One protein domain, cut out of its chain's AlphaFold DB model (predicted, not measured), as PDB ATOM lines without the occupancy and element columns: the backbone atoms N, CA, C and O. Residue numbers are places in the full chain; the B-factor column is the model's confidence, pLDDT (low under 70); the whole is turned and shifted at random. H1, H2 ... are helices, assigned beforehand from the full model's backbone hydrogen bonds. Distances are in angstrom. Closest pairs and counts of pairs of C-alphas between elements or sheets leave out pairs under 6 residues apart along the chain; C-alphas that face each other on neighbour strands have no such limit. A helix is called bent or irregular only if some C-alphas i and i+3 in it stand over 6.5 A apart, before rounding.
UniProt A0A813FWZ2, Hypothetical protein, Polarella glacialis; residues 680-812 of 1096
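What this domain is: This is residues 680 to 812 of the 1096 residues of the protein "Hypothetical protein" of Polarella glacialis (UniProt A0A813FWZ2). Six helices, mostly crossed, make a loose assembly of two halves: the long H3, crossed by H5 and with H4 turned back after it, makes one half, and the H1 and H2 hairpin with H6 across H2 makes the other. The first residues, 680 to 690, and the last, 805 to 812, stick out from the second half. The printed part has 133 residues, with six named helices in the order H1 to H6, no named strand, and the class all helix. It is loose, with a radius of gyration of the C-alphas of 18.5 A and spans of 55 by 45 by 26 A.

How they stand to each other: Begin with the longest helix, H3, residues 726 to 747, which has a kink of 30 degrees near residue 737. H5, residues 774 to 790, touches its residues 729 to 733 and is about perpendicular to it at 74 degrees; the closest C-alphas, of Leu 730 and Phe 785, are 6.1 A apart. H4, residues 755 to 768, only just touches H3, with 3 pairs of C-alphas within 8 A, the closest those of Ala 736 and Ile 765 at 7.0 A; they run opposite ways at a steep tilt of 55 degrees. Look next at H2, residues 703 to 722, which touches H3 with residues 711 to 718 alone; the closest C-alphas are those of Asn 715 and Phe 726, 5.4 A apart. H6, residues 793 to 809, touches H2 about perpendicular at 83 degrees, closest at the C-alphas of Leu 707 and Met 797, 6.7 A. H1, residues 683 to 698, forms a helical hairpin with H2 at a shallow tilt of 32 degrees, only just short of steep; the C-alphas of Leu 698 and Val 706 are closest, at 5.3 A. H1 and H3 are apart. Every O i to N i+4 pair is within hydrogen-bond range in H1 and H4, against 14 of 16 in H2, 15 of 18 in H3, 11 of 13 in H5 and 10 of 13 in H6.

Where its parts are: Find C-alpha 726 at (52.797, 25.724, 31.219); from there H3 runs 30.3 A to C-alpha 747. H1 begins at (48.190, 17.272, 53.692) and measures 22.1 A, H2 27.2 A, H4 20.2 A and H5 22.4 A. H6 runs 24.9 A to C-alpha 809 at (75.249, 31.262, 35.206). H5 is only just irregular: C-alphas 779 and 782 are 6.7 A apart.

The domain as a whole: The two C-alphas farthest apart, of Gln 754 and Leu 812, are 59.6 A apart. The printed part has no cut and no long link. Mean pLDDT of the printed part is 76.7; look for values under 70 at residues 680 to 708, 711 to 722, 800 and 803 to 812.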
ATOM      1  N   PRO A 680      45.778  19.298  60.738       56.00
ATOM      2  CA  PRO A 680      47.140  19.132  60.247       56.00
ATOM      3  C   PRO A 680      47.371  17.743  59.634       56.00
ATOM      4  O   PRO A 680      48.366  17.562  58.931       56.00
ATOM      5  N   SER A 681      46.473  16.776  59.867       66.06
ATOM      6  CA  SER A 681      46.550  15.431  59.292       66.06
ATOM      7  C   SER A 681      46.101  15.368  57.826       66.06
ATOM      8  O   SER A 681      46.401  14.388  57.146       66.06
ATOM      9  N   ASN A 682      45.460  16.421  57.296       64.88
ATOM     10  CA  ASN A 682      45.079  16.517  55.886       64.88
ATOM     11  C   ASN A 682      46.140  17.294  55.065       64.88
ATOM     12  O   ASN A 682      46.085  18.530  54.980       64.88
ATOM     13  N   PRO A 683      47.095  16.608  54.399       59.66
ATOM     14  CA  PRO A 683      48.190  17.272  53.692       59.66
ATOM     15  C   PRO A 683      47.710  18.095  52.490       59.66
ATOM     16  O   PRO A 683      48.335  19.100  52.149       59.66
ATOM     17  N   HIS A 684      46.592  17.722  51.859       53.47
ATOM     18  CA  HIS A 684      46.050  18.445  50.705       53.47
ATOM     19  C   HIS A 684      45.453  19.796  51.113       53.47
ATOM     20  O   HIS A 684      45.693  20.803  50.435       53.47
ATOM     21  N   LEU A 685      44.733  19.847  52.238       53.31
ATOM     22  CA  LEU A 685      44.199  21.092  52.792       53.31
ATOM     23  C   LEU A 685      45.338  22.007  53.266       53.31
ATOM     24  O   LEU A 685      45.392  23.176  52.871       53.31
ATOM     25  N   ALA A 686      46.303  21.462  54.014       59.09
ATOM     26  CA  ALA A 686      47.476  22.198  54.485       59.09
ATOM     27  C   ALA A 686      48.323  22.765  53.327       59.09
ATOM     28  O   ALA A 686      48.688  23.945  53.341       59.09
ATOM     29  N   ALA A 687      48.587  21.973  52.280       61.72
ATOM     30  CA  ALA A 687      49.305  22.429  51.088       61.72
ATOM     31  C   ALA A 687      48.536  23.522  50.326       61.72
ATOM     32  O   ALA A 687      49.134  24.512  49.891       61.72
ATOM     33  N   THR A 688      47.214  23.385  50.196       58.25
ATOM     34  CA  THR A 688      46.356  24.374  49.522       58.25
ATOM     35  C   THR A 688      46.318  25.697  50.289       58.25
ATOM     36  O   THR A 688      46.497  26.760  49.690       58.25
ATOM     37  N   PHE A 689      46.193  25.652  51.617       60.81
ATOM     38  CA  PHE A 689      46.238  26.844  52.467       60.81
ATOM     39  C   PHE A 689      47.620  27.520  52.441       60.81
ATOM     40  O   PHE A 689      47.709  28.736  52.245       60.81
ATOM     41  N   LYS A 690      48.709  26.741  52.529       68.19
ATOM     42  CA  LYS A 690      50.093  27.240  52.407       68.19
ATOM     43  C   LYS A 690      50.320  27.947  51.065       68.19
ATOM     44  O   LYS A 690      50.880  29.040  51.049       68.19
ATOM     45  N   ARG A 691      49.827  27.384  49.953       65.56
ATOM     46  CA  ARG A 691      49.852  28.025  48.622       65.56
ATOM     47  C   ARG A 691      49.041  29.322  48.588       65.56
ATOM     48  O   ARG A 691      49.557  30.332  48.121       65.56
ATOM     49  N   GLY A 692      47.820  29.329  49.130       59.66
ATOM     50  CA  GLY A 692      46.988  30.536  49.219       59.66
ATOM     51  C   GLY A 692      47.660  31.670  50.003       59.66
ATOM     52  O   GLY A 692      47.640  32.823  49.566       59.66
ATOM     53  N   LEU A 693      48.330  31.347  51.114       68.56
ATOM     54  CA  LEU A 693      49.147  32.303  51.864       68.56
ATOM     55  C   LEU A 693      50.374  32.780  51.076       68.56
ATOM     56  O   LEU A 693      50.658  33.976  51.097       68.56
ATOM     57  N   THR A 694      51.080  31.896  50.367       67.38
ATOM     58  CA  THR A 694      52.228  32.281  49.529       67.38
ATOM     59  C   THR A 694      51.804  33.217  48.398       67.38
ATOM     60  O   THR A 694      52.369  34.301  48.282       67.38
ATOM     61  N   VAL A 695      50.742  32.897  47.648       58.31
ATOM     62  CA  VAL A 695      50.166  33.792  46.624       58.31
ATOM     63  C   VAL A 695      49.777  35.146  47.232       58.31
ATOM     64  O   VAL A 695      50.126  36.187  46.679       58.31
ATOM     65  N   ARG A 696      49.129  35.165  48.407       57.31
ATOM     66  CA  ARG A 696      48.730  36.412  49.090       57.31
ATOM     67  C   ARG A 696      49.915  37.220  49.644       57.31
ATOM     68  O   ARG A 696      49.791  38.435  49.780       57.31
ATOM     69  N   LYS A 697      51.053  36.581  49.949       67.38
ATOM     70  CA  LYS A 697      52.321  37.263  50.269       67.38
ATOM     71  C   LYS A 697      52.964  37.845  49.009       67.38
ATOM     72  O   LYS A 697      53.314  39.018  49.009       67.38
ATOM     73  N   LEU A 698      53.056  37.074  47.926       57.78
ATOM     74  CA  LEU A 698      53.657  37.513  46.660       57.78
ATOM     75  C   LEU A 698      52.873  38.668  46.014       57.78
ATOM     76  O   LEU A 698      53.488  39.625  45.553       57.78
ATOM     77  N   LEU A 699      51.535  38.645  46.098       58.53
ATOM     78  CA  LEU A 699      50.644  39.744  45.681       58.53
ATOM     79  C   LEU A 699      50.900  41.067  46.422       58.53
ATOM     80  O   LEU A 699      50.480  42.115  45.941       58.53
ATOM     81  N   ARG A 700      51.565  41.028  47.583       62.62
ATOM     82  CA  ARG A 700      51.989  42.212  48.349       62.62
ATOM     83  C   ARG A 700      53.443  42.613  48.097       62.62
ATOM     84  O   ARG A 700      53.851  43.657  48.588       62.62
ATOM     85  N   LEU A 701      54.217  41.782  47.397       54.69
ATOM     86  CA  LEU A 701      55.619  42.044  47.075       54.69
ATOM     87  C   LEU A 701      55.712  42.699  45.695       54.69
ATOM     88  O   LEU A 701      55.938  43.901  45.622       54.69
ATOM     89  N   THR A 702      55.472  41.956  44.609       67.00
ATOM     90  CA  THR A 702      55.363  42.528  43.252       67.00
ATOM     91  C   THR A 702      54.492  41.646  42.336       67.00
ATOM     92  O   THR A 702      54.456  40.426  42.528       67.00
ATOM     93  N   PRO A 703      53.836  42.193  41.289       69.00
ATOM     94  CA  PRO A 703      53.178  41.378  40.262       69.00
ATOM     95  C   PRO A 703      54.119  40.384  39.539       69.00
ATOM     96  O   PRO A 703      53.721  39.227  39.396       69.00
ATOM     97  N   PRO A 704      55.368  40.746  39.162       65.12
ATOM     98  CA  PRO A 704      56.419  39.796  38.774       65.12
ATOM     99  C   PRO A 704      56.535  38.557  39.681       65.12
ATOM    100  O   PRO A 704      56.489  37.428  39.194       65.12
ATOM    101  N   SER A 705      56.599  38.743  41.004       65.12
ATOM    102  CA  SER A 705      56.731  37.640  41.973       65.12
ATOM    103  C   SER A 705      55.507  36.710  42.005       65.12
ATOM    104  O   SER A 705      55.633  35.527  42.319       65.12
ATOM    105  N   VAL A 706      54.317  37.221  41.674       66.44
ATOM    106  CA  VAL A 706      53.094  36.410  41.533       66.44
ATOM    107  C   VAL A 706      53.132  35.586  40.252       66.44
ATOM    108  O   VAL A 706      52.753  34.417  40.267       66.44
ATOM    109  N   LEU A 707      53.592  36.185  39.153       64.69
ATOM    110  CA  LEU A 707      53.649  35.537  37.847       64.69
ATOM    111  C   LEU A 707      54.654  34.378  37.832       64.69
ATOM    112  O   LEU A 707      54.284  33.296  37.381       64.69
ATOM    113  N   LEU A 708      55.847  34.548  38.420       67.50
ATOM    114  CA  LEU A 708      56.797  33.443  38.630       67.50
ATOM    115  C   LEU A 708      56.150  32.279  39.388       67.50
ATOM    116  O   LEU A 708      56.145  31.153  38.909       67.50
ATOM    117  N   HIS A 709      55.489  32.551  40.515       70.88
ATOM    118  CA  HIS A 709      54.860  31.494  41.308       70.88
ATOM    119  C   HIS A 709      53.685  30.803  40.598       70.88
ATOM    120  O   HIS A 709      53.441  29.619  40.835       70.88
ATOM    121  N   ILE A 710      52.955  31.511  39.728       70.75
ATOM    122  CA  ILE A 710      51.942  30.908  38.849       70.75
ATOM    123  C   ILE A 710      52.612  29.988  37.820       70.75
ATOM    124  O   ILE A 710      52.114  28.886  37.595       70.75
ATOM    125  N   VAL A 711      53.741  30.398  37.234       69.81
ATOM    126  CA  VAL A 711      54.525  29.554  36.323       69.81
ATOM    127  C   VAL A 711      55.039  28.312  37.050       69.81
ATOM    128  O   VAL A 711      54.724  27.211  36.608       69.81
ATOM    129  N   ASP A 712      55.724  28.453  38.186       68.38
ATOM    130  CA  ASP A 712      56.267  27.332  38.968       68.38
ATOM    131  C   ASP A 712      55.180  26.321  39.350       68.38
ATOM    132  O   ASP A 712      55.329  25.113  39.158       68.38
ATOM    133  N   LYS A 713      54.053  26.808  39.886       69.25
ATOM    134  CA  LYS A 713      52.945  25.951  40.331       69.25
ATOM    135  C   LYS A 713      52.227  25.286  39.163       69.25
ATOM    136  O   LYS A 713      51.835  24.131  39.293       69.25
ATOM    137  N   ASN A 714      52.065  25.963  38.028       66.69
ATOM    138  CA  ASN A 714      51.479  25.326  36.851       66.69
ATOM    139  C   ASN A 714      52.466  24.331  36.215       66.69
ATOM    140  O   ASN A 714      52.042  23.259  35.790       66.69
ATOM    141  N   ASN A 715      53.768  24.621  36.209       64.94
ATOM    142  CA  ASN A 715      54.807  23.697  35.756       64.94
ATOM    143  C   ASN A 715      54.811  22.409  36.597       64.94
ATOM    144  O   ASN A 715      54.724  21.330  36.012       64.94
ATOM    145  N   GLU A 716      54.785  22.500  37.936       57.59
ATOM    146  CA  GLU A 716      54.608  21.340  38.840       57.59
ATOM    147  C   GLU A 716      53.430  20.440  38.422       57.59
ATOM    148  O   GLU A 716      53.539  19.215  38.466       57.59
ATOM    149  N   TYR A 717      52.310  21.032  37.991       54.12
ATOM    150  CA  TYR A 717      51.118  20.291  37.570       54.12
ATOM    151  C   TYR A 717      51.147  19.779  36.123       54.12
ATOM    152  O   TYR A 717      50.480  18.786  35.827       54.12
ATOM    153  N   HIS A 718      51.893  20.421  35.222       54.22
ATOM    154  CA  HIS A 718      51.939  20.053  33.803       54.22
ATOM    155  C   HIS A 718      53.083  19.085  33.452       54.22
ATOM    156  O   HIS A 718      52.878  18.195  32.622       54.22
ATOM    157  N   HIS A 719      54.239  19.161  34.126       50.66
ATOM    158  CA  HIS A 719      55.367  18.253  33.871       50.66
ATOM    159  C   HIS A 719      54.997  16.769  34.036       50.66
ATOM    160  O   HIS A 719      55.421  15.952  33.224       50.66
ATOM    161  N   ILE A 720      54.158  16.433  35.022       50.06
ATOM    162  CA  ILE A 720      53.781  15.045  35.352       50.06
ATOM    163  C   ILE A 720      52.908  14.388  34.262       50.06
ATOM    164  O   ILE A 720      52.904  13.167  34.142       50.06
ATOM    165  N   ALA A 721      52.154  15.169  33.476       53.94
ATOM    166  CA  ALA A 721      51.089  14.636  32.614       53.94
ATOM    167  C   ALA A 721      51.160  15.036  31.130       53.94
ATOM    168  O   ALA A 721      50.495  14.400  30.314       53.94
ATOM    169  N   SER A 722      51.909  16.081  30.758       58.06
ATOM    170  CA  SER A 722      52.043  16.504  29.351       58.06
ATOM    171  C   SER A 722      53.486  16.716  28.887       58.06
ATOM    172  O   SER A 722      53.684  17.190  27.767       58.06
ATOM    173  N   GLY A 723      54.491  16.431  29.730       74.94
ATOM    174  CA  GLY A 723      55.920  16.584  29.403       74.94
ATOM    175  C   GLY A 723      56.341  18.006  29.005       74.94
ATOM    176  O   GLY A 723      57.425  18.219  28.477       74.94
ATOM    177  N   THR A 724      55.472  18.995  29.213       78.25
ATOM    178  CA  THR A 724      55.567  20.337  28.628       78.25
ATOM    179  C   THR A 724      55.269  21.373  29.695       78.25
ATOM    180  O   THR A 724      54.287  21.248  30.425       78.25
ATOM    181  N   SER A 725      56.110  22.406  29.786       83.31
ATOM    182  CA  SER A 725      55.881  23.497  30.736       83.31
ATOM    183  C   SER A 725      54.594  24.258  30.391       83.31
ATOM    184  O   SER A 725      54.173  24.323  29.230       83.31
ATOM    185  N   PHE A 726      53.982  24.885  31.392       82.25
ATOM    186  CA  PHE A 726      52.797  25.724  31.219       82.25
ATOM    187  C   PHE A 726      53.039  26.877  30.227       82.25
ATOM    188  O   PHE A 726      52.153  27.222  29.443       82.25
ATOM    189  N   LEU A 727      54.256  27.431  30.208       83.94
ATOM    190  CA  LEU A 727      54.644  28.461  29.245       83.94
ATOM    191  C   LEU A 727      54.848  27.896  27.843       83.94
ATOM    192  O   LEU A 727      54.346  28.490  26.898       83.94
ATOM    193  N   SER A 728      55.459  26.719  27.697       86.25
ATOM    194  CA  SER A 728      55.564  26.037  26.398       86.25
ATOM    195  C   SER A 728      54.183  25.691  25.823       86.25
ATOM    196  O   SER A 728      53.996  25.691  24.607       86.25
ATOM    197  N   LEU A 729      53.186  25.426  26.679       87.50
ATOM    198  CA  LEU A 729      51.788  25.276  26.265       87.50
ATOM    199  C   LEU A 729      51.143  26.620  25.875       87.50
ATOM    200  O   LEU A 729      50.360  26.644  24.927       87.50
ATOM    201  N   LEU A 730      51.469  27.734  26.543       88.56
ATOM    202  CA  LEU A 730      51.023  29.075  26.131       88.56
ATOM    203  C   LEU A 730      51.681  29.537  24.818       88.56
ATOM    204  O   LEU A 730      50.985  30.077  23.965       88.56
ATOM    205  N   GLU A 731      52.976  29.285  24.613       91.88
ATOM    206  CA  GLU A 731      53.706  29.595  23.371       91.88
ATOM    207  C   GLU A 731      53.171  28.814  22.166       91.88
ATOM    208  O   GLU A 731      53.133  29.337  21.052       91.88
ATOM    209  N   LYS A 732      52.677  27.589  22.383       93.31
ATOM    210  CA  LYS A 732      52.001  26.804  21.340       93.31
ATOM    211  C   LYS A 732      50.652  27.394  20.912       93.31
ATOM    212  O   LYS A 732      50.208  27.077  19.815       93.31
ATOM    213  N   VAL A 733      50.008  28.265  21.702       93.69
ATOM    214  CA  VAL A 733      48.717  28.882  21.329       93.69
ATOM    215  C   VAL A 733      48.815  29.746  20.061       93.69
ATOM    216  O   VAL A 733      48.120  29.420  19.100       93.69
ATOM    217  N   PRO A 734      49.643  30.810  19.979       94.62
ATOM    218  CA  PRO A 734      49.735  31.628  18.768       94.62
ATOM    219  C   PRO A 734      50.244  30.834  17.557       94.62
ATOM    220  O   PRO A 734      49.789  31.081  16.441       94.62
ATOM    221  N   VAL A 735      51.120  29.841  17.764       95.00
ATOM    222  CA  VAL A 735      51.569  28.930  16.697       95.00
ATOM    223  C   VAL A 735      50.395  28.106  16.156       95.00
ATOM    224  O   VAL A 735      50.237  28.011  14.940       95.00
ATOM    225  N   ALA A 736      49.534  27.577  17.028       95.00
ATOM    226  CA  ALA A 736      48.347  26.823  16.632       95.00
ATOM    227  C   ALA A 736      47.310  27.680  15.891       95.00
ATOM    228  O   ALA A 736      46.784  27.241  14.870       95.00
ATOM    229  N   GLU A 737      47.062  28.918  16.332       95.62
ATOM    230  CA  GLU A 737      46.193  29.860  15.605       95.62
ATOM    231  C   GLU A 737      46.767  30.209  14.218       95.62
ATOM    232  O   GLU A 737      46.037  30.219  13.224       95.62
ATOM    233  N   ALA A 738      48.078  30.467  14.125       95.75
ATOM    234  CA  ALA A 738      48.740  30.822  12.872       95.75
ATOM    235  C   ALA A 738      48.765  29.652  11.875       95.75
ATOM    236  O   ALA A 738      48.390  29.822  10.712       95.75
ATOM    237  N   GLN A 739      49.143  28.451  12.326       95.94
ATOM    238  CA  GLN A 739      49.123  27.253  11.488       95.94
ATOM    239  C   GLN A 739      47.693  26.869  11.090       95.94
ATOM    240  O   GLN A 739      47.483  26.515   9.932       95.94
ATOM    241  N   TRP A 740      46.696  27.029  11.969       96.56
ATOM    242  CA  TRP A 740      45.287  26.854  11.600       96.56
ATOM    243  C   TRP A 740      44.855  27.827  10.502       96.56
ATOM    244  O   TRP A 740      44.217  27.419   9.536       96.56
ATOM    245  N   MET A 741      45.230  29.105  10.591       94.75
ATOM    246  CA  MET A 741      44.901  30.089   9.553       94.75
ATOM    247  C   MET A 741      45.570  29.781   8.201       94.75
ATOM    248  O   MET A 741      44.997  30.102   7.157       94.75
ATOM    249  N   ILE A 742      46.736  29.124   8.194       95.62
ATOM    250  CA  ILE A 742      47.386  28.613   6.975       95.62
ATOM    251  C   ILE A 742      46.673  27.353   6.463       95.62
ATOM    252  O   ILE A 742      46.321  27.294   5.285       95.62
ATOM    253  N   TYR A 743      46.427  26.368   7.333       95.31
ATOM    254  CA  TYR A 743      45.733  25.121   7.004       95.31
ATOM    255  C   TYR A 743      44.345  25.403   6.424       95.31
ATOM    256  O   TYR A 743      44.026  24.957   5.327       95.31
ATOM    257  N   ARG A 744      43.560  26.248   7.097       95.19
ATOM    258  CA  ARG A 744      42.231  26.672   6.656       95.19
ATOM    259  C   ARG A 744      42.265  27.289   5.256       95.19
ATOM    260  O   ARG A 744      41.462  26.899   4.418       95.19
ATOM    261  N   LYS A 745      43.214  28.193   4.975       94.44
ATOM    262  CA  LYS A 745      43.388  28.796   3.638       94.44
ATOM    263  C   LYS A 745      43.716  27.776   2.539       94.44
ATOM    264  O   LYS A 745      43.413  28.051   1.385       94.44
ATOM    265  N   LYS A 746      44.345  26.644   2.876       95.06
ATOM    266  CA  LYS A 746      44.710  25.581   1.922       95.06
ATOM    267  C   LYS A 746      43.647  24.488   1.779       95.06
ATOM    268  O   LYS A 746      43.505  23.931   0.698       95.06
ATOM    269  N   CYS A 747      42.944  24.154   2.861       90.06
ATOM    270  CA  CYS A 747      42.183  22.905   2.984       90.06
ATOM    271  C   CYS A 747      40.704  23.093   3.362       90.06
ATOM    272  O   CYS A 747      39.953  22.123   3.324       90.06
ATOM    273  N   CYS A 748      40.260  24.298   3.745       89.75
ATOM    274  CA  CYS A 748      38.909  24.513   4.270       89.75
ATOM    275  C   CYS A 748      38.224  25.735   3.644       89.75
ATOM    276  O   CYS A 748      38.470  26.876   4.036       89.75
ATOM    277  N   THR A 749      37.245  25.492   2.772       92.12
ATOM    278  CA  THR A 749      36.314  26.525   2.276       92.12
ATOM    279  C   THR A 749      35.397  27.092   3.372       92.12
ATOM    280  O   THR A 749      34.750  28.119   3.174       92.12
ATOM    281  N   PHE A 750      35.340  26.454   4.547       90.06
ATOM    282  CA  PHE A 750      34.417  26.798   5.626       90.06
ATOM    283  C   PHE A 750      34.683  28.170   6.276       90.06
ATOM    284  O   PHE A 750      35.803  28.551   6.657       90.06
ATOM    285  N   THR A 751      33.597  28.910   6.476       91.56
ATOM    286  CA  THR A 751      33.546  30.138   7.272       91.56
ATOM    287  C   THR A 751      33.520  29.814   8.768       91.56
ATOM    288  O   THR A 751      32.973  28.799   9.186       91.56
ATOM    289  N   SER A 752      34.029  30.709   9.616       89.69
ATOM    290  CA  SER A 752      34.014  30.541  11.082       89.69
ATOM    291  C   SER A 752      32.620  30.615  11.730       89.69
ATOM    292  O   SER A 752      32.512  30.576  12.953       89.69
ATOM    293  N   LYS A 753      31.553  30.729  10.924       92.50
ATOM    294  CA  LYS A 753      30.144  30.669  11.348       92.50
ATOM    295  C   LYS A 753      29.512  29.283  11.138       92.50
ATOM    296  O   LYS A 753      28.419  29.042  11.643       92.50
ATOM    297  N   GLN A 754      30.163  28.398  10.381       93.88
ATOM    298  CA  GLN A 754      29.678  27.053  10.061       93.88
ATOM    299  C   GLN A 754      30.091  26.042  11.148       93.88
ATOM    300  O   GLN A 754      31.217  26.125  11.638       93.88
ATOM    301  N   PRO A 755      29.234  25.084  11.551       92.56
ATOM    302  CA  PRO A 755      29.595  24.088  12.566       92.56
ATOM    303  C   PRO A 755      30.745  23.168  12.118       92.56
ATOM    304  O   PRO A 755      31.533  22.725  12.954       92.56
ATOM    305  N   GLU A 756      30.905  22.951  10.811       95.31
ATOM    306  CA  GLU A 756      32.006  22.189  10.210       95.31
ATOM    307  C   GLU A 756      33.375  22.802  10.550       95.31
ATOM    308  O   GLU A 756      34.330  22.071  10.808       95.31
ATOM    309  N   TYR A 757      33.463  24.136  10.646       94.56
ATOM    310  CA  TYR A 757      34.682  24.835  11.066       94.56
ATOM    311  C   TYR A 757      35.102  24.445  12.489       94.56
ATOM    312  O   TYR A 757      36.293  24.302  12.749       94.56
ATOM    313  N   GLU A 758      34.160  24.264  13.419       94.44
ATOM    314  CA  GLU A 758      34.493  23.892  14.800       94.44
ATOM    315  C   GLU A 758      34.950  22.430  14.902       94.44
ATOM    316  O   GLU A 758      35.868  22.130  15.667       94.44
ATOM    317  N   ILE A 759      34.357  21.544  14.098       95.44
ATOM    318  CA  ILE A 759      34.753  20.133  13.997       95.44
ATOM    319  C   ILE A 759      36.165  20.021  13.413       95.44
ATOM    320  O   ILE A 759      37.019  19.353  13.998       95.44
ATOM    321  N   GLU A 760      36.436  20.693  12.292       96.44
ATOM    322  CA  GLU A 760      37.742  20.608  11.637       96.44
ATOM    323  C   GLU A 760      38.828  21.357  12.422       96.44
ATOM    324  O   GLU A 760      39.957  20.880  12.504       96.44
ATOM    325  N   TYR A 761      38.483  22.458  13.104       95.88
ATOM    326  CA  TYR A 761      39.412  23.123  14.019       95.88
ATOM    327  C   TYR A 761      39.758  22.241  15.224       95.88
ATOM    328  O   TYR A 761      40.924  22.170  15.614       95.88
ATOM    329  N   LYS A 762      38.777  21.514  15.782       96.06
ATOM    330  CA  LYS A 762      39.021  20.535  16.848       96.06
ATOM    331  C   LYS A 762      40.000  19.450  16.392       96.06
ATOM    332  O   LYS A 762      41.025  19.268  17.047       96.06
ATOM    333  N   LYS A 763      39.738  18.802  15.248       96.12
ATOM    334  CA  LYS A 763      40.653  17.803  14.662       96.12
ATOM    335  C   LYS A 763      42.048  18.373  14.407       96.12
ATOM    336  O   LYS A 763      43.034  17.712  14.711       96.12
ATOM    337  N   PHE A 764      42.140  19.586  13.859       96.62
ATOM    338  CA  PHE A 764      43.420  20.227  13.574       96.62
ATOM    339  C   PHE A 764      44.241  20.437  14.852       96.62
ATOM    340  O   PHE A 764      45.416  20.072  14.886       96.62
ATOM    341  N   ILE A 765      43.628  20.969  15.913       96.25
ATOM    342  CA  ILE A 765      44.302  21.174  17.200       96.25
ATOM    343  C   ILE A 765      44.713  19.836  17.827       96.25
ATOM    344  O   ILE A 765      45.870  19.690  18.207       96.25
ATOM    345  N   GLU A 766      43.809  18.855  17.899       94.38
ATOM    346  CA  GLU A 766      44.084  17.556  18.542       94.38
ATOM    347  C   GLU A 766      45.041  16.665  17.728       94.38
ATOM    348  O   GLU A 766      45.713  15.817  18.307       94.38
ATOM    349  N   GLY A 767      45.141  16.868  16.410       95.50
ATOM    350  CA  GLY A 767      46.044  16.123  15.526       95.50
ATOM    351  C   GLY A 767      47.441  16.731  15.346       95.50
ATOM    352  O   GLY A 767      48.360  16.000  14.991       95.50
ATOM    353  N   ASN A 768      47.620  18.039  15.577       94.88
ATOM    354  CA  ASN A 768      48.907  18.730  15.366       94.88
ATOM    355  C   ASN A 768      49.558  19.235  16.667       94.88
ATOM    356  O   ASN A 768      50.733  19.603  16.655       94.88
ATOM    357  N   PHE A 769      48.832  19.277  17.791       92.38
ATOM    358  CA  PHE A 769      49.338  19.835  19.047       92.38
ATOM    359  C   PHE A 769      48.985  18.964  20.255       92.38
ATOM    360  O   PHE A 769      47.816  18.739  20.553       92.38
ATOM    361  N   ASN A 770      50.006  18.592  21.036       87.56
ATOM    362  CA  ASN A 770      49.863  17.867  22.307       87.56
ATOM    363  C   ASN A 770      49.287  18.760  23.432       87.56
ATOM    364  O   ASN A 770      49.925  18.991  24.461       87.56
ATOM    365  N   PHE A 771      48.075  19.281  23.239       85.19
ATOM    366  CA  PHE A 771      47.222  19.785  24.313       85.19
ATOM    367  C   PHE A 771      46.423  18.620  24.908       85.19
ATOM    368  O   PHE A 771      45.973  17.737  24.188       85.19
ATOM    369  N   ARG A 772      46.183  18.642  26.226       83.19
ATOM    370  CA  ARG A 772      45.464  17.564  26.937       83.19
ATOM    371  C   ARG A 772      44.053  17.282  26.386       83.19
ATOM    372  O   ARG A 772      43.561  16.169  26.522       83.19
ATOM    373  N   SER A 773      43.402  18.294  25.814       89.88
ATOM    374  CA  SER A 773      42.207  18.182  24.967       89.88
ATOM    375  C   SER A 773      41.966  19.503  24.230       89.88
ATOM    376  O   SER A 773      42.428  20.560  24.685       89.88
ATOM    377  N   TYR A 774      41.182  19.483  23.147       91.12
ATOM    378  CA  TYR A 774      40.689  20.713  22.515       91.12
ATOM    379  C   TYR A 774      39.918  21.600  23.493       91.12
ATOM    380  O   TYR A 774      40.053  22.820  23.461       91.12
ATOM    381  N   ASP A 775      39.138  21.010  24.400       91.88
ATOM    382  CA  ASP A 775      38.329  21.772  25.350       91.88
ATOM    383  C   ASP A 775      39.207  22.506  26.378       91.88
ATOM    384  O   ASP A 775      38.933  23.664  26.694       91.88
ATOM    385  N   PHE A 776      40.322  21.908  26.822       87.94
ATOM    386  CA  PHE A 776      41.330  22.596  27.640       87.94
ATOM    387  C   PHE A 776      42.027  23.722  26.859       87.94
ATOM    388  O   PHE A 776      42.161  24.840  27.366       87.94
ATOM    389  N   PHE A 777      42.406  23.469  25.602       92.12
ATOM    390  CA  PHE A 777      42.969  24.499  24.726       92.12
ATOM    391  C   PHE A 777      42.001  25.682  24.538       92.12
ATOM    392  O   PHE A 777      42.369  26.833  24.770       92.12
ATOM    393  N   ARG A 778      40.745  25.405  24.179       93.56
ATOM    394  CA  ARG A 778      39.721  26.397  23.827       93.56
ATOM    395  C   ARG A 778      39.200  27.189  25.024       93.56
ATOM    396  O   ARG A 778      38.930  28.378  24.870       93.56
ATOM    397  N   SER A 779      39.011  26.549  26.181       90.81
ATOM    398  CA  SER A 779      38.411  27.190  27.365       90.81
ATOM    399  C   SER A 779      39.436  27.784  28.333       90.81
ATOM    400  O   SER A 779      39.141  28.796  28.970       90.81
ATOM    401  N   VAL A 780      40.643  27.207  28.417       89.25
ATOM    402  CA  VAL A 780      41.703  27.666  29.328       89.25
ATOM    403  C   VAL A 780      42.822  28.352  28.553       89.25
ATOM    404  O   VAL A 780      42.985  29.564  28.680       89.25
ATOM    405  N   MET A 781      43.573  27.618  27.726       89.88
ATOM    406  CA  MET A 781      44.842  28.120  27.173       89.88
ATOM    407  C   MET A 781      44.657  29.316  26.236       89.88
ATOM    408  O   MET A 781      45.325  30.336  26.409       89.88
ATOM    409  N   LYS A 782      43.720  29.239  25.285       90.75
ATOM    410  CA  LYS A 782      43.450  30.312  24.320       90.75
ATOM    411  C   LYS A 782      42.949  31.594  25.008       90.75
ATOM    412  O   LYS A 782      43.576  32.634  24.790       90.75
ATOM    413  N   PRO A 783      41.912  31.583  25.873       91.88
ATOM    414  CA  PRO A 783      41.482  32.783  26.593       91.88
ATOM    415  C   PRO A 783      42.539  33.328  27.558       91.88
ATOM    416  O   PRO A 783      42.629  34.545  27.732       91.88
ATOM    417  N   LEU A 784      43.346  32.460  28.176       84.81
ATOM    418  CA  LEU A 784      44.416  32.868  29.087       84.81
ATOM    419  C   LEU A 784      45.566  33.550  28.336       84.81
ATOM    420  O   LEU A 784      45.966  34.641  28.737       84.81
ATOM    421  N   PHE A 785      46.011  32.993  27.205       89.62
ATOM    422  CA  PHE A 785      46.974  33.639  26.308       89.62
ATOM    423  C   PHE A 785      46.487  35.026  25.867       89.62
ATOM    424  O   PHE A 785      47.194  36.010  26.062       89.62
ATOM    425  N   HIS A 786      45.246  35.142  25.375       87.00
ATOM    426  CA  HIS A 786      44.692  36.430  24.931       87.00
ATOM    427  C   HIS A 786      44.629  37.466  26.069       87.00
ATOM    428  O   HIS A 786      44.933  38.638  25.849       87.00
ATOM    429  N   LYS A 787      44.282  37.050  27.297       87.25
ATOM    430  CA  LYS A 787      44.299  37.932  28.480       87.25
ATOM    431  C   LYS A 787      45.717  38.385  28.840       87.25
ATOM    432  O   LYS A 787      45.928  39.579  29.026       87.25
ATOM    433  N   LEU A 788      46.674  37.457  28.914       79.25
ATOM    434  CA  LEU A 788      48.070  37.733  29.282       79.25
ATOM    435  C   LEU A 788      48.789  38.601  28.238       79.25
ATOM    436  O   LEU A 788      49.534  39.506  28.608       79.25
ATOM    437  N   HIS A 789      48.529  38.358  26.952       81.69
ATOM    438  CA  HIS A 789      49.065  39.136  25.836       81.69
ATOM    439  C   HIS A 789      48.470  40.552  25.799       81.69
ATOM    440  O   HIS A 789      49.207  41.522  25.633       81.69
ATOM    441  N   LYS A 790      47.155  40.718  26.038       83.62
ATOM    442  CA  LYS A 790      46.518  42.051  26.088       83.62
ATOM    443  C   LYS A 790      47.145  42.972  27.147       83.62
ATOM    444  O   LYS A 790      47.162  44.182  26.953       83.62
ATOM    445  N   VAL A 791      47.663  42.416  28.244       81.94
ATOM    446  CA  VAL A 791      48.318  43.180  29.323       81.94
ATOM    447  C   VAL A 791      49.854  43.107  29.292       81.94
ATOM    448  O   VAL A 791      50.490  43.502  30.265       81.94
ATOM    449  N   LYS A 792      50.461  42.577  28.214       85.00
ATOM    450  CA  LYS A 792      51.918  42.343  28.053       85.00
ATOM    451  C   LYS A 792      52.577  41.485  29.155       85.00
ATOM    452  O   LYS A 792      53.797  41.346  29.207       85.00
ATOM    453  N   ALA A 793      51.787  40.852  30.026       77.38
ATOM    454  CA  ALA A 793      52.292  39.994  31.100       77.38
ATOM    455  C   ALA A 793      52.898  38.691  30.564       77.38
ATOM    456  O   ALA A 793      53.745  38.103  31.229       77.38
ATOM    457  N   PHE A 794      52.494  38.248  29.369       79.19
ATOM    458  CA  PHE A 794      53.121  37.106  28.704       79.19
ATOM    459  C   PHE A 794      54.584  37.394  28.341       79.19
ATOM    460  O   PHE A 794      55.479  36.653  28.747       79.19
ATOM    461  N   ASP A 795      54.832  38.520  27.671       81.50
ATOM    462  CA  ASP A 795      56.177  38.957  27.286       81.50
ATOM    463  C   ASP A 795      57.036  39.255  28.518       81.50
ATOM    464  O   ASP A 795      58.220  38.921  28.551       81.50
ATOM    465  N   MET A 796      56.424  39.812  29.572       76.94
ATOM    466  CA  MET A 796      57.091  40.027  30.856       76.94
ATOM    467  C   MET A 796      57.492  38.705  31.526       76.94
ATOM    468  O   MET A 796      58.644  38.584  31.928       76.94
ATOM    469  N   MET A 797      56.612  37.694  31.591       75.44
ATOM    470  CA  MET A 797      56.964  36.360  32.113       75.44
ATOM    471  C   MET A 797      58.097  35.714  31.314       75.44
ATOM    472  O   MET A 797      59.039  35.190  31.907       75.44
ATOM    473  N   LYS A 798      58.031  35.780  29.979       79.81
ATOM    474  CA  LYS A 798      59.075  35.238  29.103       79.81
ATOM    475  C   LYS A 798      60.418  35.939  29.332       79.81
ATOM    476  O   LYS A 798      61.421  35.268  29.544       79.81
ATOM    477  N   THR A 799      60.415  37.273  29.381       79.56
ATOM    478  CA  THR A 799      61.611  38.095  29.649       79.56
ATOM    479  C   THR A 799      62.190  37.827  31.039       79.56
ATOM    480  O   THR A 799      63.407  37.791  31.199       79.56
ATOM    481  N   MET A 800      61.335  37.639  32.050       69.69
ATOM    482  CA  MET A 800      61.768  37.301  33.406       69.69
ATOM    483  C   MET A 800      62.475  35.953  33.445       69.69
ATOM    484  O   MET A 800      63.607  35.896  33.894       69.69
ATOM    485  N   LEU A 801      61.877  34.895  32.900       70.06
ATOM    486  CA  LEU A 801      62.480  33.561  32.962       70.06
ATOM    487  C   LEU A 801      63.719  33.427  32.072       70.06
ATOM    488  O   LEU A 801      64.662  32.743  32.449       70.06
ATOM    489  N   GLN A 802      63.778  34.145  30.948       72.69
ATOM    490  CA  GLN A 802      65.017  34.273  30.174       72.69
ATOM    491  C   GLN A 802      66.142  34.936  30.988       72.69
ATOM    492  O   GLN A 802      67.297  34.544  30.839       72.69
ATOM    493  N   ARG A 803      65.822  35.881  31.885       64.38
ATOM    494  CA  ARG A 803      66.791  36.476  32.821       64.38
ATOM    495  C   ARG A 803      67.102  35.562  34.004       64.38
ATOM    496  O   ARG A 803      68.268  35.422  34.340       64.38
ATOM    497  N   ASP A 804      66.109  34.919  34.609       53.44
ATOM    498  CA  ASP A 804      66.311  34.060  35.780       53.44
ATOM    499  C   ASP A 804      67.120  32.798  35.420       53.44
ATOM    500  O   ASP A 804      67.943  32.349  36.217       53.44
ATOM    501  N   CYS A 805      66.996  32.285  34.186       44.78
ATOM    502  CA  CYS A 805      67.929  31.296  33.640       44.78
ATOM    503  C   CYS A 805      69.371  31.836  33.585       44.78
ATOM    504  O   CYS A 805      70.279  31.175  34.075       44.78
ATOM    505  N   GLN A 806      69.580  33.055  33.067       42.31
ATOM    506  CA  GLN A 806      70.906  33.695  33.002       42.31
ATOM    507  C   GLN A 806      71.494  34.018  34.390       42.31
ATOM    508  O   GLN A 806      72.710  34.029  34.557       42.31
ATOM    509  N   TRP A 807      70.664  34.258  35.411       34.69
ATOM    510  CA  TRP A 807      71.132  34.539  36.776       34.69
ATOM    511  C   TRP A 807      71.766  33.330  37.478       34.69
ATOM    512  O   TRP A 807      72.530  33.528  38.423       34.69
ATOM    513  N   ASN A 808      71.502  32.101  37.022       35.28
ATOM    514  CA  ASN A 808      72.187  30.914  37.546       35.28
ATOM    515  C   ASN A 808      73.620  30.769  37.004       35.28
ATOM    516  O   ASN A 808      74.476  30.259  37.725       35.28
ATOM    517  N   ASP A 809      73.902  31.276  35.798       38.03
ATOM    518  CA  ASP A 809      75.249  31.262  35.206       38.03
ATOM    519  C   ASP A 809      76.106  32.469  35.640       38.03
ATOM    520  O   ASP A 809      77.334  32.393  35.654       38.03
ATOM    521  N   ILE A 810      75.489  33.583  36.058       35.94
ATOM    522  CA  ILE A 810      76.206  34.807  36.464       35.94
ATOM    523  C   ILE A 810      76.407  34.854  37.990       35.94
ATOM    524  O   ILE A 810      75.972  35.767  38.697       35.94
ATOM    525  N   ARG A 811      77.180  33.889  38.501       32.88
ATOM    526  CA  ARG A 811      78.075  34.140  39.644       32.88
ATOM    527  C   ARG A 811      79.497  34.253  39.112       32.88
ATOM    528  O   ARG A 811      80.082  33.263  38.695       32.88
ATOM    529  N   LEU A 812      80.014  35.482  39.125       38.44
ATOM    530  CA  LEU A 812      81.315  35.870  38.574       38.44
ATOM    531  C   LEU A 812      82.435  34.896  38.978       38.44
ATOM    532  O   LEU A 812      82.858  34.870  40.134       38.44
TER     533      LEU A 812